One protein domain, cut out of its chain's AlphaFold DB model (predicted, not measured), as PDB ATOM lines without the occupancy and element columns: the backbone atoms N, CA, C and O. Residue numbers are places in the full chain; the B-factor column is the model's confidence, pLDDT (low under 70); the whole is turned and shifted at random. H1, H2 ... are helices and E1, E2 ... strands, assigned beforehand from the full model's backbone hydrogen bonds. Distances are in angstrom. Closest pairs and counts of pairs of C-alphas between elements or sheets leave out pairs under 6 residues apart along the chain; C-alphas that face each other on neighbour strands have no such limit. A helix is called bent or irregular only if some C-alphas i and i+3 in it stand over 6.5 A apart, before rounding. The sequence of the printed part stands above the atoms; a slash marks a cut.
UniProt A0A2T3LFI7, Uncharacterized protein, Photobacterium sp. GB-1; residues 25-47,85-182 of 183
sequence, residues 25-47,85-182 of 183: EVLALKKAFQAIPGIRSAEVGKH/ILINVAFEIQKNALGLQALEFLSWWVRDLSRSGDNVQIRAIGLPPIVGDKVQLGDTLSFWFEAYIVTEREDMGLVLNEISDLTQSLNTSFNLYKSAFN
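Overview. This is residues 25 to 47 and 85 to 182 of the 183 residues of an uncharacterized protein of Photobacterium sp. GB-1 (UniProt A0A2T3LFI7). A twisted sheet of four strands has its three helices, H1, H2 and H3, over one face and its other face bare; residues 130 to 135, in the loop from E3 to E4, stick out. The 121 printed residues run H1 E1 E2 H2 E3 E4 H3, and the sheet, in order E1 - E2 - E4 - E3, is antiparallel. The class is mixed; the whole is compact, with a radius of gyration of the C-alphas of 15.3 A and spans of 50 by 37 by 26 A.

Arrangement. H1, residues 25 to 34, is on the sheet at a height of 8.6 A, along edge strand E1, residues 39 to 47, at 18 degrees on the local plane. E1 and E2, residues 85 to 93, are neighbours, with N 43 and O 90 2.8 A apart. H2, residues 97 to 116, has a height of 9.0 A over the sheet. E3, residues 120 to 125, and E4, residues 142 to 150, form a hairpin, with N 123 and O 144 2.9 A apart. E4 also neighbours E2, with N 89 and O 145 2.8 A apart. E2, H2 and E3 make a split strand-helix-strand unit, two same-way strands with E4 between them; its crossover is right-handed. H3, residues 156 to 181, touches H1 with residues 160 to 171 alone, closest C-alphas Leu 29 and Thr 167 at 5.0 A, and H2 with residues 170 to 181 alone, closest C-alphas Gln 101 and Phe 181 at 7.0 A. H1 and H2 are apart. Every O i to N i+4 pair is within hydrogen-bond range in H1 and H2, and 19 of 22 in H3.

Along the chain. C-alpha 25 of H1 is at (7.706, 56.471, 20.601). H2 measures 28.9 A, E4 25.8 A and E2 25.6 A from first to last C-alpha. H3, 35.2 A, is irregular, with C-alphas 176 and 179 8.0 A apart, and ends with C-alpha 181 at (31.938, 49.002, 24.416).

Size, cuts and confidence. The C-alphas farthest apart, of Asp 133 and Glu 152, are 50.7 A apart. Residues 48 to 84 are not printed; C-alphas 47 and 85 are 6.4 A apart across the cut. The link from E3 to E4 is long. No printed residue is under 70 in pLDDT.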
ATOM      1  N   GLU A  25       7.275  57.634  19.828       93.56
ATOM      2  CA  GLU A  25       7.706  56.471  20.601       93.56
ATOM      3  C   GLU A  25       8.376  55.438  19.688       93.56
ATOM      4  O   GLU A  25       9.460  54.942  19.988       93.56
ATOM      5  N   VAL A  26       7.794  55.188  18.510       92.06
ATOM      6  CA  VAL A  26       8.352  54.282  17.491       92.06
ATOM      7  C   VAL A  26       9.683  54.829  16.968       92.06
ATOM      8  O   VAL A  26      10.672  54.098  16.862       92.06
ATOM      9  N   LEU A  27       9.745  56.136  16.694       93.44
ATOM     10  CA  LEU A  27      10.981  56.788  16.268       93.44
ATOM     11  C   LEU A  27      12.045  56.782  17.377       93.44
ATOM     12  O   LEU A  27      13.237  56.652  17.087       93.44
ATOM     13  N   ALA A  28      11.640  56.931  18.636       96.69
ATOM     14  CA  ALA A  28      12.537  56.890  19.781       96.69
ATOM     15  C   ALA A  28      13.129  55.487  19.975       96.69
ATOM     16  O   ALA A  28      14.347  55.376  20.137       96.69
ATOM     17  N   LEU A  29      12.320  54.430  19.846       97.25
ATOM     18  CA  LEU A  29      12.792  53.045  19.882       97.25
ATOM     19  C   LEU A  29      13.801  52.774  18.761       97.25
ATOM     20  O   LEU A  29      14.893  52.262  19.018       97.25
ATOM     21  N   LYS A  30      13.483  53.195  17.526       96.38
ATOM     22  CA  LYS A  30      14.402  53.107  16.379       96.38
ATOM     23  C   LYS A  30      15.755  53.737  16.707       96.38
ATOM     24  O   LYS A  30      16.800  53.112  16.536       96.38
ATOM     25  N   LYS A  31      15.734  54.980  17.194       97.50
ATOM     26  CA  LYS A  31      16.945  55.734  17.541       97.50
ATOM     27  C   LYS A  31      17.725  55.082  18.680       97.50
ATOM     28  O   LYS A  31      18.949  55.090  18.629       97.50
ATOM     29  N   ALA A  32      17.045  54.507  19.670       98.25
ATOM     30  CA  ALA A  32      17.691  53.812  20.780       98.25
ATOM     31  C   ALA A  32      18.497  52.599  20.293       98.25
ATOM     32  O   ALA A  32      19.658  52.457  20.666       98.25
ATOM     33  N   PHE A  33      17.941  51.785  19.387       98.31
ATOM     34  CA  PHE A  33      18.693  50.697  18.748       98.31
ATOM     35  C   PHE A  33      19.872  51.223  17.921       98.31
ATOM     36  O   PHE A  33      20.989  50.729  18.053       98.31
ATOM     37  N   GLN A  34      19.654  52.252  17.099       97.69
ATOM     38  CA  GLN A  34      20.709  52.841  16.261       97.69
ATOM     39  C   GLN A  34      21.843  53.494  17.069       97.69
ATOM     40  O   GLN A  34      22.950  53.637  16.556       97.69
ATOM     41  N   ALA A  35      21.587  53.897  18.314       97.44
ATOM     42  CA  ALA A  35      22.585  54.507  19.186       97.44
ATOM     43  C   ALA A  35      23.594  53.499  19.767       97.44
ATOM     44  O   ALA A  35      24.642  53.917  20.267       97.44
ATOM     45  N   ILE A  36      23.303  52.194  19.709       98.25
ATOM     46  CA  ILE A  36      24.181  51.146  20.238       98.25
ATOM     47  C   ILE A  36      25.379  50.961  19.286       98.25
ATOM     48  O   ILE A  36      25.187  50.639  18.109       98.25
ATOM     49  N   PRO A  37      26.631  51.123  19.762       97.94
ATOM     50  CA  PRO A  37      27.818  50.890  18.952       97.94
ATOM     51  C   PRO A  37      27.826  49.470  18.393       97.94
ATOM     52  O   PRO A  37      27.609  48.517  19.128       97.94
ATOM     53  N   GLY A  38      28.084  49.332  17.093       97.06
ATOM     54  CA  GLY A  38      28.069  48.035  16.413       97.06
ATOM     55  C   GLY A  38      26.753  47.705  15.714       97.06
ATOM     56  O   GLY A  38      26.741  46.779  14.907       97.06
ATOM     57  N   ILE A  39      25.685  48.483  15.917       97.75
ATOM     58  CA  ILE A  39      24.485  48.428  15.071       97.75
ATOM     59  C   ILE A  39      24.740  49.203  13.771       97.75
ATOM     60  O   ILE A  39      25.253  50.322  13.778       97.75
ATOM     61  N   ARG A  40      24.428  48.579  12.632       96.25
ATOM     62  CA  ARG A  40      24.563  49.155  11.285       96.25
ATOM     63  C   ARG A  40      23.273  49.822  10.827       96.25
ATOM     64  O   ARG A  40      23.309  50.905  10.253       96.25
ATOM     65  N   SER A  41      22.152  49.146  11.033       95.25
ATOM     66  CA  SER A  41      20.822  49.585  10.622       95.25
ATOM     67  C   SER A  41      19.798  49.034  11.609       95.25
ATOM     68  O   SER A  41      20.036  48.003  12.238       95.25
ATOM     69  N   ALA A  42      18.684  49.741  11.768       95.12
ATOM     70  CA  ALA A  42      17.538  49.280  12.539       95.12
ATOM     71  C   ALA A  42      16.272  49.933  11.981       95.12
ATOM     72  O   ALA A  42      16.260  51.147  11.752       95.12
ATOM     73  N   GLU A  43      15.229  49.140  11.781       92.56
ATOM     74  CA  GLU A  43      13.920  49.557  11.287       92.56
ATOM     75  C   GLU A  43      12.820  48.949  12.155       92.56
ATOM     76  O   GLU A  43      12.900  47.781  12.534       92.56
ATOM     77  N   VAL A  44      11.807  49.752  12.486       86.44
ATOM     78  CA  VAL A  44      10.704  49.328  13.353       86.44
ATOM     79  C   VAL A  44       9.501  48.981  12.492       86.44
ATOM     80  O   VAL A  44       9.044  49.803  11.698       86.44
ATOM     81  N   GLY A  45       9.000  47.763  12.659       83.12
ATOM     82  CA  GLY A  45       7.780  47.266  12.044       83.12
ATOM     83  C   GLY A  45       6.671  47.089  13.077       83.12
ATOM     84  O   GLY A  45       6.909  46.943  14.279       83.12
ATOM     85  N   LYS A  46       5.434  47.108  12.586       76.81
ATOM     86  CA  LYS A  46       4.241  46.718  13.336       76.81
ATOM     87  C   LYS A  46       3.494  45.702  12.500       76.81
ATOM     88  O   LYS A  46       3.245  45.941  11.319       76.81
ATOM     89  N   HIS A  47       3.042  44.640  13.147       72.50
ATOM     90  CA  HIS A  47       2.191  43.660  12.507       72.50
ATOM     91  C   HIS A  47       1.066  43.182  13.432       72.50
ATOM     92  O   HIS A  47       1.212  43.101  14.653       72.50
ATOM     93  N   ILE A  85      -0.506  43.048  19.754       86.88
ATOM     94  CA  ILE A  85       0.197  43.641  18.619       86.88
ATOM     95  C   ILE A  85       1.671  43.246  18.690       86.88
ATOM     96  O   ILE A  85       2.323  43.409  19.721       86.88
ATOM     97  N   LEU A  86       2.202  42.757  17.566       87.56
ATOM     98  CA  LEU A  86       3.634  42.535  17.412       87.56
ATOM     99  C   LEU A  86       4.293  43.839  16.966       87.56
ATOM    100  O   LEU A  86       3.997  44.360  15.886       87.56
ATOM    101  N   ILE A  87       5.227  44.318  17.778       89.50
ATOM    102  CA  ILE A  87       6.194  45.343  17.395       89.50
ATOM    103  C   ILE A  87       7.541  44.658  17.214       89.50
ATOM    104  O   ILE A  87       7.986  43.920  18.089       89.50
ATOM    105  N   ASN A  88       8.200  44.895  16.086       91.00
ATOM    106  CA  ASN A  88       9.518  44.334  15.827       91.00
ATOM    107  C   ASN A  88      10.525  45.423  15.472       91.00
ATOM    108  O   ASN A  88      10.184  46.418  14.841       91.00
ATOM    109  N   VAL A  89      11.783  45.204  15.837       93.69
ATOM    110  CA  VAL A  89      12.919  45.971  15.329       93.69
ATOM    111  C   VAL A  89      13.788  45.018  14.528       93.69
ATOM    112  O   VAL A  89      14.447  44.150  15.099       93.69
ATOM    113  N   ALA A  90      13.777  45.166  13.207       93.00
ATOM    114  CA  ALA A  90      14.696  44.472  12.316       93.00
ATOM    115  C   ALA A  90      16.005  45.261  12.265       93.00
ATOM    116  O   ALA A  90      16.009  46.431  11.887       93.00
ATOM    117  N   PHE A  91      17.114  44.644  12.659       95.44
ATOM    118  CA  PHE A  91      18.405  45.312  12.737       95.44
ATOM    119  C   PHE A  91      19.545  44.448  12.211       95.44
ATOM    120  O   PHE A  91      19.487  43.218  12.165       95.44
ATOM    121  N   GLU A  92      20.617  45.121  11.822       96.31
ATOM    122  CA  GLU A  92      21.849  44.493  11.372       96.31
ATOM    123  C   GLU A  92      23.005  44.972  12.235       96.31
ATOM    124  O   GLU A  92      23.084  46.145  12.604       96.31
ATOM    125  N   ILE A  93      23.938  44.070  12.508       96.75
ATOM    126  CA  ILE A  93      25.179  44.397  13.203       96.75
ATOM    127  C   ILE A  93      26.313  44.614  12.200       96.75
ATOM    128  O   ILE A  93      26.302  44.115  11.071       96.75
ATOM    129  N   GLN A  94      27.344  45.329  12.627       95.94
ATOM    130  CA  GLN A  94      28.634  45.305  11.957       95.94
ATOM    131  C   GLN A  94      29.225  43.890  12.029       95.94
ATOM    132  O   GLN A  94      29.138  43.209  13.046       95.94
ATOM    133  N   LYS A  95      29.875  43.436  10.957       93.06
ATOM    134  CA  LYS A  95      30.486  42.097  10.894       93.06
ATOM    135  C   LYS A  95      31.889  42.087  11.520       93.06
ATOM    136  O   LYS A  95      32.861  41.711  10.874       93.06
ATOM    137  N   ASN A  96      32.007  42.593  12.745       94.69
ATOM    138  CA  ASN A  96      33.258  42.733  13.493       94.69
ATOM    139  C   ASN A  96      33.011  42.540  15.005       94.69
ATOM    140  O   ASN A  96      31.885  42.276  15.427       94.69
ATOM    141  N   ALA A  97      34.062  42.679  15.821       96.12
ATOM    142  CA  ALA A  97      33.971  42.523  17.276       96.12
ATOM    143  C   ALA A  97      32.937  43.464  17.918       96.12
ATOM    144  O   ALA A  97      32.184  43.038  18.788       96.12
ATOM    145  N   LEU A  98      32.840  44.709  17.440       96.94
ATOM    146  CA  LEU A  98      31.894  45.693  17.965       96.94
ATOM    147  C   LEU A  98      30.437  45.282  17.707       96.94
ATOM    148  O   LEU A  98      29.585  45.420  18.579       96.94
ATOM    149  N   GLY A  99      30.137  44.733  16.528       96.94
ATOM    150  CA  GLY A  99      28.803  44.205  16.247       96.94
ATOM    151  C   GLY A  99      28.449  42.976  17.086       96.94
ATOM    152  O   GLY A  99      27.300  42.841  17.505       96.94
ATOM    153  N   LEU A 100      29.422  42.110  17.389       96.94
ATOM    154  CA  LEU A 100      29.211  40.989  18.314       96.94
ATOM    155  C   LEU A 100      28.930  41.481  19.739       96.94
ATOM    156  O   LEU A 100      27.988  41.000  20.359       96.94
ATOM    157  N   GLN A 101      29.659  42.493  20.219       98.06
ATOM    158  CA  GLN A 101      29.378  43.140  21.507       98.06
ATOM    159  C   GLN A 101      27.963  43.739  21.547       98.06
ATOM    160  O   GLN A 101      27.247  43.566  22.533       98.06
ATOM    161  N   ALA A 102      27.526  44.395  20.465       98.12
ATOM    162  CA  ALA A 102      26.165  44.924  20.348       98.12
ATOM    163  C   ALA A 102      25.108  43.817  20.478       98.12
ATOM    164  O   ALA A 102      24.135  43.963  21.219       98.12
ATOM    165  N   LEU A 103      25.319  42.698  19.777       98.06
ATOM    166  CA  LEU A 103      24.422  41.551  19.823       98.06
ATOM    167  C   LEU A 103      24.391  40.906  21.212       98.06
ATOM    168  O   LEU A 103      23.313  40.548  21.682       98.06
ATOM    169  N   GLU A 104      25.537  40.769  21.879       98.19
ATOM    170  CA  GLU A 104      25.617  40.244  23.246       98.19
ATOM    171  C   GLU A 104      24.875  41.140  24.241       98.19
ATOM    172  O   GLU A 104      24.072  40.640  25.032       98.19
ATOM    173  N   PHE A 105      25.078  42.459  24.161       98.56
ATOM    174  CA  PHE A 105      24.373  43.435  24.990       98.56
ATOM    175  C   PHE A 105      22.853  43.344  24.800       98.56
ATOM    176  O   PHE A 105      22.117  43.198  25.778       98.56
ATOM    177  N   LEU A 106      22.377  43.364  23.551       98.56
ATOM    178  CA  LEU A 106      20.949  43.245  23.247       98.56
ATOM    179  C   LEU A 106      20.384  41.892  23.689       98.56
ATOM    180  O   LEU A 106      19.298  41.838  24.260       98.56
ATOM    181  N   SER A 107      21.129  40.805  23.490       98.06
ATOM    182  CA  SER A 107      20.715  39.468  23.928       98.06
ATOM    183  C   SER A 107      20.573  39.384  25.447       98.06
ATOM    184  O   SER A 107      19.633  38.765  25.946       98.06
ATOM    185  N   TRP A 108      21.481  40.017  26.197       98.25
ATOM    186  CA  TRP A 108      21.376  40.124  27.650       98.25
ATOM    187  C   TRP A 108      20.154  40.948  28.073       98.25
ATOM    188  O   TRP A 108      19.382  40.468  28.901       98.25
ATOM    189  N   TRP A 109      19.954  42.132  27.487       98.50
ATOM    190  CA  TRP A 109      18.839  43.026  27.821       98.50
ATOM    191  C   TRP A 109      17.481  42.356  27.572       98.50
ATOM    192  O   TRP A 109      16.639  42.307  28.465       98.50
ATOM    193  N   VAL A 110      17.304  41.734  26.402       98.12
ATOM    194  CA  VAL A 110      16.081  40.989  26.060       98.12
ATOM    195  C   VAL A 110      15.852  39.818  27.011       98.12
ATOM    196  O   VAL A 110      14.721  39.574  27.433       98.12
ATOM    197  N   ARG A 111      16.914  39.089  27.374       97.50
ATOM    198  CA  ARG A 111      16.818  37.994  28.346       97.50
ATOM    199  C   ARG A 111      16.368  38.494  29.716       97.50
ATOM    200  O   ARG A 111      15.631  37.777  30.385       97.50
ATOM    201  N   ASP A 112      16.838  39.661  30.148       97.50
ATOM    202  CA  ASP A 112      16.468  40.232  31.443       97.50
ATOM    203  C   ASP A 112      14.989  40.639  31.466       97.50
ATOM    204  O   ASP A 112      14.255  40.158  32.326       97.50
ATOM    205  N   LEU A 113      14.528  41.360  30.435       97.31
ATOM    206  CA  LEU A 113      13.107  41.684  30.223       97.31
ATOM    207  C   LEU A 113      12.215  40.430  30.200       97.31
ATOM    208  O   LEU A 113      11.221  40.312  30.914       97.31
ATOM    209  N   SER A 114      12.618  39.416  29.434       93.94
ATOM    210  CA  SER A 114      11.857  38.160  29.354       93.94
ATOM    211  C   SER A 114      11.728  37.473  30.718       93.94
ATOM    212  O   SER A 114      10.735  36.808  31.006       93.94
ATOM    213  N   ARG A 115      12.745  37.603  31.580       94.06
ATOM    214  CA  ARG A 115      12.739  37.035  32.936       94.06
ATOM    215  C   ARG A 115      11.918  37.862  33.920       94.06
ATOM    216  O   ARG A 115      11.446  37.278  34.895       94.06
ATOM    217  N   SER A 116      11.755  39.167  33.694       92.69
ATOM    218  CA  SER A 116      10.846  40.020  34.471       92.69
ATOM    219  C   SER A 116       9.377  39.852  34.087       92.69
ATOM    220  O   SER A 116       8.514  40.321  34.825       92.69
ATOM    221  N   GLY A 117       9.088  39.118  33.010       90.94
ATOM    222  CA  GLY A 117       7.730  38.776  32.586       90.94
ATOM    223  C   GLY A 117       7.283  39.466  31.300       90.94
ATOM    224  O   GLY A 117       6.152  39.240  30.877       90.94
ATOM    225  N   ASP A 118       8.148  40.258  30.665       93.69
ATOM    226  CA  ASP A 118       7.851  40.880  29.379       93.69
ATOM    227  C   ASP A 118       7.830  39.829  28.262       93.69
ATOM    228  O   ASP A 118       8.728  38.990  28.146       93.69
ATOM    229  N   ASN A 119       6.827  39.892  27.385       91.88
ATOM    230  CA  ASN A 119       6.731  38.996  26.233       91.88
ATOM    231  C   ASN A 119       7.607  39.515  25.088       91.88
ATOM    232  O   ASN A 119       7.111  40.022  24.081       91.88
ATOM    233  N   VAL A 120       8.923  39.405  25.249       93.75
ATOM    234  CA  VAL A 120       9.904  39.842  24.251       93.75
ATOM    235  C   VAL A 120      10.827  38.707  23.825       93.75
ATOM    236  O   VAL A 120      11.031  37.738  24.552       93.75
ATOM    237  N   GLN A 121      11.417  38.818  22.638       93.31
ATOM    238  CA  GLN A 121      12.494  37.934  22.209       93.31
ATOM    239  C   GLN A 121      13.446  38.612  21.226       93.31
ATOM    240  O   GLN A 121      13.175  39.683  20.685       93.31
ATOM    241  N   ILE A 122      14.571  37.947  20.987       94.62
ATOM    242  CA  ILE A 122      15.518  38.274  19.930       94.62
ATOM    243  C   ILE A 122      15.787  37.014  19.114       94.62
ATOM    244  O   ILE A 122      15.963  35.930  19.676       94.62
ATOM    245  N   ARG A 123      15.830  37.137  17.789       91.06
ATOM    246  CA  ARG A 123      16.123  36.013  16.893       91.06
ATOM    247  C   ARG A 123      17.009  36.415  15.730       91.06
ATOM    248  O   ARG A 123      16.951  37.544  15.253       91.06
ATOM    249  N   ALA A 124      17.804  35.460  15.265       91.44
ATOM    250  CA  ALA A 124      18.591  35.592  14.049       91.44
ATOM    251  C   ALA A 124      17.740  35.273  12.814       91.44
ATOM    252  O   ALA A 124      16.924  34.349  12.832       91.44
ATOM    253  N   ILE A 125      17.994  36.012  11.741       87.25
ATOM    254  CA  ILE A 125      17.405  35.847  10.416       87.25
ATOM    255  C   ILE A 125      18.541  35.632   9.432       87.25
ATOM    256  O   ILE A 125      19.533  36.359   9.440       87.25
ATOM    257  N   GLY A 126      18.404  34.629   8.577       85.62
ATOM    258  CA  GLY A 126      19.358  34.372   7.512       85.62
ATOM    259  C   GLY A 126      18.634  33.859   6.284       85.62
ATOM    260  O   GLY A 126      17.695  33.070   6.387       85.62
ATOM    261  N   LEU A 127      19.098  34.290   5.115       84.88
ATOM    262  CA  LEU A 127      18.625  33.737   3.853       84.88
ATOM    263  C   LEU A 127      19.262  32.360   3.601       84.88
ATOM    264  O   LEU A 127      20.281  32.025   4.216       84.88
ATOM    265  N   PRO A 128      18.704  31.552   2.675       84.88
ATOM    266  CA  PRO A 128      19.303  30.281   2.292       84.88
ATOM    267  C   PRO A 128      20.801  30.423   1.970       84.88
ATOM    268  O   PRO A 128      21.175  31.362   1.262       84.88
ATOM    269  N   PRO A 129      21.670  29.495   2.419       86.88
ATOM    270  CA  PRO A 129      23.117  29.595   2.210       86.88
ATOM    271  C   PRO A 129      23.543  29.776   0.746       86.88
ATOM    272  O   PRO A 129      24.583  30.381   0.485       86.88
ATOM    273  N   ILE A 130      22.751  29.249  -0.198       89.62
ATOM    274  CA  ILE A 130      22.985  29.308  -1.644       89.62
ATOM    275  C   ILE A 130      21.658  29.590  -2.367       89.62
ATOM    276  O   ILE A 130      20.647  28.958  -2.060       89.62
ATOM    277  N   VAL A 131      21.667  30.500  -3.348       85.69
ATOM    278  CA  VAL A 131      20.553  30.741  -4.287       85.69
ATOM    279  C   VAL A 131      21.113  30.817  -5.708       85.69
ATOM    280  O   VAL A 131      21.921  31.694  -6.016       85.69
ATOM    281  N   GLY A 132      20.695  29.891  -6.577       89.69
ATOM    282  CA  GLY A 132      21.350  29.689  -7.874       89.69
ATOM    283  C   GLY A 132      22.825  29.337  -7.672       89.69
ATOM    284  O   GLY A 132      23.136  28.456  -6.876       89.69
ATOM    285  N   ASP A 133      23.717  30.079  -8.325       92.00
ATOM    286  CA  ASP A 133      25.173  29.898  -8.209       92.00
ATOM    287  C   ASP A 133      25.822  30.811  -7.146       92.00
ATOM    288  O   ASP A 133      27.045  30.848  -7.008       92.00
ATOM    289  N   LYS A 134      25.026  31.580  -6.387       90.12
ATOM    290  CA  LYS A 134      25.528  32.553  -5.407       90.12
ATOM    291  C   LYS A 134      25.535  31.975  -3.993       90.12
ATOM    292  O   LYS A 134      24.481  31.636  -3.457       90.12
ATOM    293  N   VAL A 135      26.708  31.970  -3.355       92.81
ATOM    294  CA  VAL A 135      26.858  31.756  -1.903       92.81
ATOM    295  C   VAL A 135      26.488  33.044  -1.157       92.81
ATOM    296  O   VAL A 135      26.928  34.126  -1.537       92.81
ATOM    297  N   GLN A 136      25.666  32.931  -0.111       90.56
ATOM    298  CA  GLN A 136      25.130  34.057   0.674       90.56
ATOM    299  C   GLN A 136      25.589  34.071   2.144       90.56
ATOM    300  O   GLN A 136      25.258  34.997   2.894       90.56
ATOM    301  N   LEU A 137      26.299  33.028   2.587       89.94
ATOM    302  CA  LEU A 137      26.788  32.924   3.963       89.94
ATOM    303  C   LEU A 137      27.728  34.082   4.303       89.94
ATOM    304  O   LEU A 137      28.601  34.438   3.520       89.94
ATOM    305  N   GLY A 138      27.542  34.646   5.497       87.75
ATOM    306  CA  GLY A 138      28.282  35.818   5.959       87.75
ATOM    307  C   GLY A 138      27.691  37.153   5.500       87.75
ATOM    308  O   GLY A 138      28.108  38.186   6.019       87.75
ATOM    309  N   ASP A 139      26.702  37.160   4.597       86.50
ATOM    310  CA  ASP A 139      26.161  38.396   4.016       86.50
ATOM    311  C   ASP A 139      24.740  38.762   4.398       86.50
ATOM    312  O   ASP A 139      24.390  39.939   4.342       86.50
ATOM    313  N   THR A 140      23.953  37.781   4.814       88.12
ATOM    314  CA  THR A 140      22.499  37.929   4.956       88.12
ATOM    315  C   THR A 140      22.016  37.852   6.398       88.12
ATOM    316  O   THR A 140      20.814  37.883   6.630       88.12
ATOM    317  N   LEU A 141      22.940  37.740   7.360       89.94
ATOM    318  CA  LEU A 141      22.596  37.666   8.774       89.94
ATOM    319  C   LEU A 141      22.058  39.016   9.259       89.94
ATOM    320  O   LEU A 141      22.787  40.009   9.276       89.94
ATOM    321  N   SER A 142      20.809  39.010   9.701       92.25
ATOM    322  CA  SER A 142      20.163  40.102  10.423       92.25
ATOM    323  C   SER A 142      19.477  39.553  11.674       92.25
ATOM    324  O   SER A 142      19.503  38.349  11.946       92.25
ATOM    325  N   PHE A 143      18.916  40.438  12.486       94.06
ATOM    326  CA  PHE A 143      18.304  40.082  13.756       94.06
ATOM    327  C   PHE A 143      17.001  40.830  13.937       94.06
ATOM    328  O   PHE A 143      16.855  41.966  13.490       94.06
ATOM    329  N   TRP A 144      16.050  40.188  14.597       93.06
ATOM    330  CA  TRP A 144      14.808  40.820  15.004       93.06
ATOM    331  C   TRP A 144      14.742  40.829  16.518       93.06
ATOM    332  O   TRP A 144      14.881  39.777  17.140       93.06
ATOM    333  N   PHE A 145      14.518  42.004  17.095       95.12
ATOM    334  CA  PHE A 145      13.873  42.122  18.397       95.12
ATOM    335  C   PHE A 145      12.363  42.132  18.174       95.12
ATOM    336  O   PHE A 145      11.886  42.774  17.241       95.12
ATOM    337  N   GLU A 146      11.616  41.430  19.012       92.56
ATOM    338  CA  GLU A 146      10.166  41.304  18.910       92.56
ATOM    339  C   GLU A 146       9.546  41.503  20.289       92.56
ATOM    340  O   GLU A 146       9.981  40.871  21.249       92.56
ATOM    341  N   ALA A 147       8.532  42.361  20.367       92.81
ATOM    342  CA  ALA A 147       7.713  42.595  21.545       92.81
ATOM    343  C   ALA A 147       6.253  42.264  21.221       92.81
ATOM    344  O   ALA A 147       5.650  42.859  20.323       92.81
ATOM    345  N   TYR A 148       5.698  41.306  21.958       91.19
ATOM    346  CA  TYR A 148       4.311  40.866  21.866       91.19
ATOM    347  C   TYR A 148       3.491  41.615  22.913       91.19
ATOM    348  O   TYR A 148       3.361  41.187  24.061       91.19
ATOM    349  N   ILE A 149       2.993  42.786  22.528       91.31
ATOM    350  CA  ILE A 149       2.320  43.698  23.449       91.31
ATOM    351  C   ILE A 149       0.845  43.321  23.509       91.31
ATOM    352  O   ILE A 149       0.130  43.483  22.522       91.31
ATOM    353  N   VAL A 150       0.397  42.836  24.665       91.25
ATOM    354  CA  VAL A 150      -1.004  42.495  24.938       91.25
ATOM    355  C   VAL A 150      -1.616  43.596  25.793       91.25
ATOM    356  O   VAL A 150      -1.154  43.836  26.907       91.25
ATOM    357  N   THR A 151      -2.668  44.247  25.303       92.00
ATOM    358  CA  THR A 151      -3.336  45.335  26.030       92.00
ATOM    359  C   THR A 151      -4.704  44.917  26.573       92.00
ATOM    360  O   THR A 151      -5.369  44.012  26.070       92.00
ATOM    361  N   GLU A 152      -5.179  45.608  27.613       92.25
ATOM    362  CA  GLU A 152      -6.501  45.346  28.213       92.25
ATOM    363  C   GLU A 152      -7.677  45.645  27.261       92.25
ATOM    364  O   GLU A 152      -8.768  45.094  27.408       92.25
ATOM    365  N   ARG A 153      -7.451  46.506  26.263       91.12
ATOM    366  CA  ARG A 153      -8.391  46.875  25.198       91.12
ATOM    367  C   ARG A 153      -7.624  47.269  23.940       91.12
ATOM    368  O   ARG A 153      -6.449  47.624  24.029       91.12
ATOM    369  N   GLU A 154      -8.290  47.258  22.792       88.12
ATOM    370  CA  GLU A 154      -7.720  47.735  21.530       88.12
ATOM    371  C   GLU A 154      -7.519  49.260  21.568       88.12
ATOM    372  O   GLU A 154      -8.425  50.044  21.287       88.12
ATOM    373  N   ASP A 155      -6.329  49.684  21.990       87.56
ATOM    374  CA  ASP A 155      -5.981  51.084  22.212       87.56
ATOM    375  C   ASP A 155      -4.500  51.293  21.879       87.56
ATOM    376  O   ASP A 155      -3.602  50.819  22.577       87.56
ATOM    377  N   MET A 156      -4.241  52.013  20.784       88.88
ATOM    378  CA  MET A 156      -2.877  52.293  20.335       88.88
ATOM    379  C   MET A 156      -2.090  53.150  21.330       88.88
ATOM    380  O   MET A 156      -0.866  53.063  21.328       88.88
ATOM    381  N   GLY A 157      -2.745  53.938  22.189       91.38
ATOM    382  CA  GLY A 157      -2.061  54.695  23.236       91.38
ATOM    383  C   GLY A 157      -1.391  53.778  24.260       91.38
ATOM    384  O   GLY A 157      -0.267  54.043  24.673       91.38
ATOM    385  N   LEU A 158      -2.031  52.654  24.599       92.31
ATOM    386  CA  LEU A 158      -1.443  51.642  25.481       92.31
ATOM    387  C   LEU A 158      -0.215  50.990  24.835       92.31
ATOM    388  O   LEU A 158       0.820  50.866  25.476       92.31
ATOM    389  N   VAL A 159      -0.292  50.660  23.544       93.12
ATOM    390  CA  VAL A 159       0.851  50.099  22.801       93.12
ATOM    391  C   VAL A 159       2.017  51.086  22.728       93.12
ATOM    392  O   VAL A 159       3.169  50.693  22.885       93.12
ATOM    393  N   LEU A 160       1.740  52.372  22.492       94.69
ATOM    394  CA  LEU A 160       2.777  53.403  22.439       94.69
ATOM    395  C   LEU A 160       3.451  53.614  23.803       94.69
ATOM    396  O   LEU A 160       4.666  53.801  23.838       94.69
ATOM    397  N   ASN A 161       2.709  53.511  24.909       96.31
ATOM    398  CA  ASN A 161       3.289  53.559  26.255       96.31
ATOM    399  C   ASN A 161       4.278  52.406  26.483       96.31
ATOM    400  O   ASN A 161       5.406  52.651  26.896       96.31
ATOM    401  N   GLU A 162       3.913  51.180  26.110       96.31
ATOM    402  CA  GLU A 162       4.804  50.014  26.212       96.31
ATOM    403  C   GLU A 162       6.072  50.180  25.350       96.31
ATOM    404  O   GLU A 162       7.188  49.885  25.779       96.31
ATOM    405  N   ILE A 163       5.944  50.738  24.139       96.25
ATOM    406  CA  ILE A 163       7.101  51.084  23.291       96.25
ATOM    407  C   ILE A 163       7.995  52.133  23.973       96.25
ATOM    408  O   ILE A 163       9.227  52.051  23.885       96.25
ATOM    409  N   SER A 164       7.398  53.120  24.643       97.56
ATOM    410  CA  SER A 164       8.123  54.140  25.405       97.56
ATOM    411  C   SER A 164       8.898  53.521  26.573       97.56
ATOM    412  O   SER A 164      10.087  53.809  26.736       97.56
ATOM    413  N   ASP A 165       8.279  52.608  27.318       97.81
ATOM    414  CA  ASP A 165       8.899  51.923  28.456       97.81
ATOM    415  C   ASP A 165      10.067  51.030  28.009       97.81
ATOM    416  O   ASP A 165      11.168  51.106  28.568       97.81
ATOM    417  N   LEU A 166       9.897  50.276  26.916       98.06
ATOM    418  CA  LEU A 166      10.983  49.523  26.275       98.06
ATOM    419  C   LEU A 166      12.135  50.443  25.847       98.06
ATOM    420  O   LEU A 166      13.310  50.135  26.072       98.06
ATOM    421  N   THR A 167      11.812  51.599  25.265       98.44
ATOM    422  CA  THR A 167      12.803  52.594  24.836       98.44
ATOM    423  C   THR A 167      13.581  53.159  26.022       98.44
ATOM    424  O   THR A 167      14.810  53.288  25.966       98.44
ATOM    425  N   GLN A 168      12.895  53.500  27.114       98.44
ATOM    426  CA  GLN A 168      13.524  54.001  28.331       98.44
ATOM    427  C   GLN A 168      14.404  52.932  28.984       98.44
ATOM    428  O   GLN A 168      15.533  53.236  29.387       98.44
ATOM    429  N   SER A 169      13.926  51.688  29.045       98.31
ATOM    430  CA  SER A 169      14.672  50.538  29.564       98.31
ATOM    431  C   SER A 169      15.971  50.312  28.788       98.31
ATOM    432  O   SER A 169      17.049  50.229  29.391       98.31
ATOM    433  N   LEU A 170      15.905  50.304  27.451       98.62
ATOM    434  CA  LEU A 170      17.079  50.121  26.597       98.62
ATOM    435  C   LEU A 170      18.099  51.245  26.788       98.62
ATOM    436  O   LEU A 170      19.279  50.977  27.001       98.62
ATOM    437  N   ASN A 171      17.654  52.504  26.760       98.62
ATOM    438  CA  ASN A 171      18.537  53.657  26.948       98.62
ATOM    439  C   ASN A 171      19.185  53.666  28.336       98.62
ATOM    440  O   ASN A 171      20.376  53.952  28.465       98.62
ATOM    441  N   THR A 172      18.422  53.344  29.380       98.38
ATOM    442  CA  THR A 172      18.930  53.268  30.755       98.38
ATOM    443  C   THR A 172      19.994  52.180  30.872       98.38
ATOM    444  O   THR A 172      21.094  52.444  31.360       98.38
ATOM    445  N   SER A 173      19.705  50.989  30.345       98.31
ATOM    446  CA  SER A 173      20.639  49.863  30.314       98.31
ATOM    447  C   SER A 173      21.898  50.198  29.516       98.31
ATOM    448  O   SER A 173      23.013  49.977  29.985       98.31
ATOM    449  N   PHE A 174      21.744  50.795  28.334       98.25
ATOM    450  CA  PHE A 174      22.876  51.176  27.498       98.25
ATOM    451  C   PHE A 174      23.764  52.205  28.197       98.25
ATOM    452  O   PHE A 174      24.979  52.038  28.230       98.25
ATOM    453  N   ASN A 175      23.181  53.231  28.819       98.12
ATOM    454  CA  ASN A 175      23.946  54.230  29.562       98.12
ATOM    455  C   ASN A 175      24.699  53.621  30.750       98.12
ATOM    456  O   ASN A 175      25.849  53.996  30.986       98.12
ATOM    457  N   LEU A 176      24.092  52.667  31.460       98.00
ATOM    458  CA  LEU A 176      24.719  51.975  32.586       98.00
ATOM    459  C   LEU A 176      25.937  51.143  32.154       98.00
ATOM    460  O   LEU A 176      26.959  51.149  32.838       98.00
ATOM    461  N   TYR A 177      25.848  50.465  31.008       97.44
ATOM    462  CA  TYR A 177      26.883  49.546  30.522       97.44
ATOM    463  C   TYR A 177      27.733  50.106  29.375       97.44
ATOM    464  O   TYR A 177      28.528  49.381  28.781       97.44
ATOM    465  N   LYS A 178      27.624  51.405  29.074       96.25
ATOM    466  CA  LYS A 178      28.283  52.041  27.923       96.25
ATOM    467  C   LYS A 178      29.796  51.822  27.890       96.25
ATOM    468  O   LYS A 178      30.372  51.668  26.817       96.25
ATOM    469  N   SER A 179      30.445  51.790  29.052       96.31
ATOM    470  CA  SER A 179      31.891  51.563  29.163       96.31
ATOM    471  C   SER A 179      32.335  50.186  28.658       96.31
ATOM    472  O   SER A 179      33.489  50.050  28.258       96.31
ATOM    473  N   ALA A 180      31.441  49.191  28.613       95.56
ATOM    474  CA  ALA A 180      31.746  47.851  28.113       95.56
ATOM    475  C   ALA A 180      32.073  47.824  26.608       95.56
ATOM    476  O   ALA A 180      32.724  46.884  26.159       95.56
ATOM    477  N   PHE A 181      31.677  48.857  25.854       94.56
ATOM    478  CA  PHE A 181      31.938  49.002  24.416       94.56
ATOM    479  C   PHE A 181      33.289  49.663  24.084       94.56
ATOM    480  O   PHE A 181      33.629  49.792  22.913       94.56
ATOM    481  N   ASN A 182      34.062  50.100  25.084       88.62
ATOM    482  CA  ASN A 182      35.350  50.783  24.880       88.62
ATOM    483  C   ASN A 182      36.559  49.823  24.879       88.62
ATOM    484  O   ASN A 182      37.679  50.265  25.142       88.62
TER     485      ASN A 182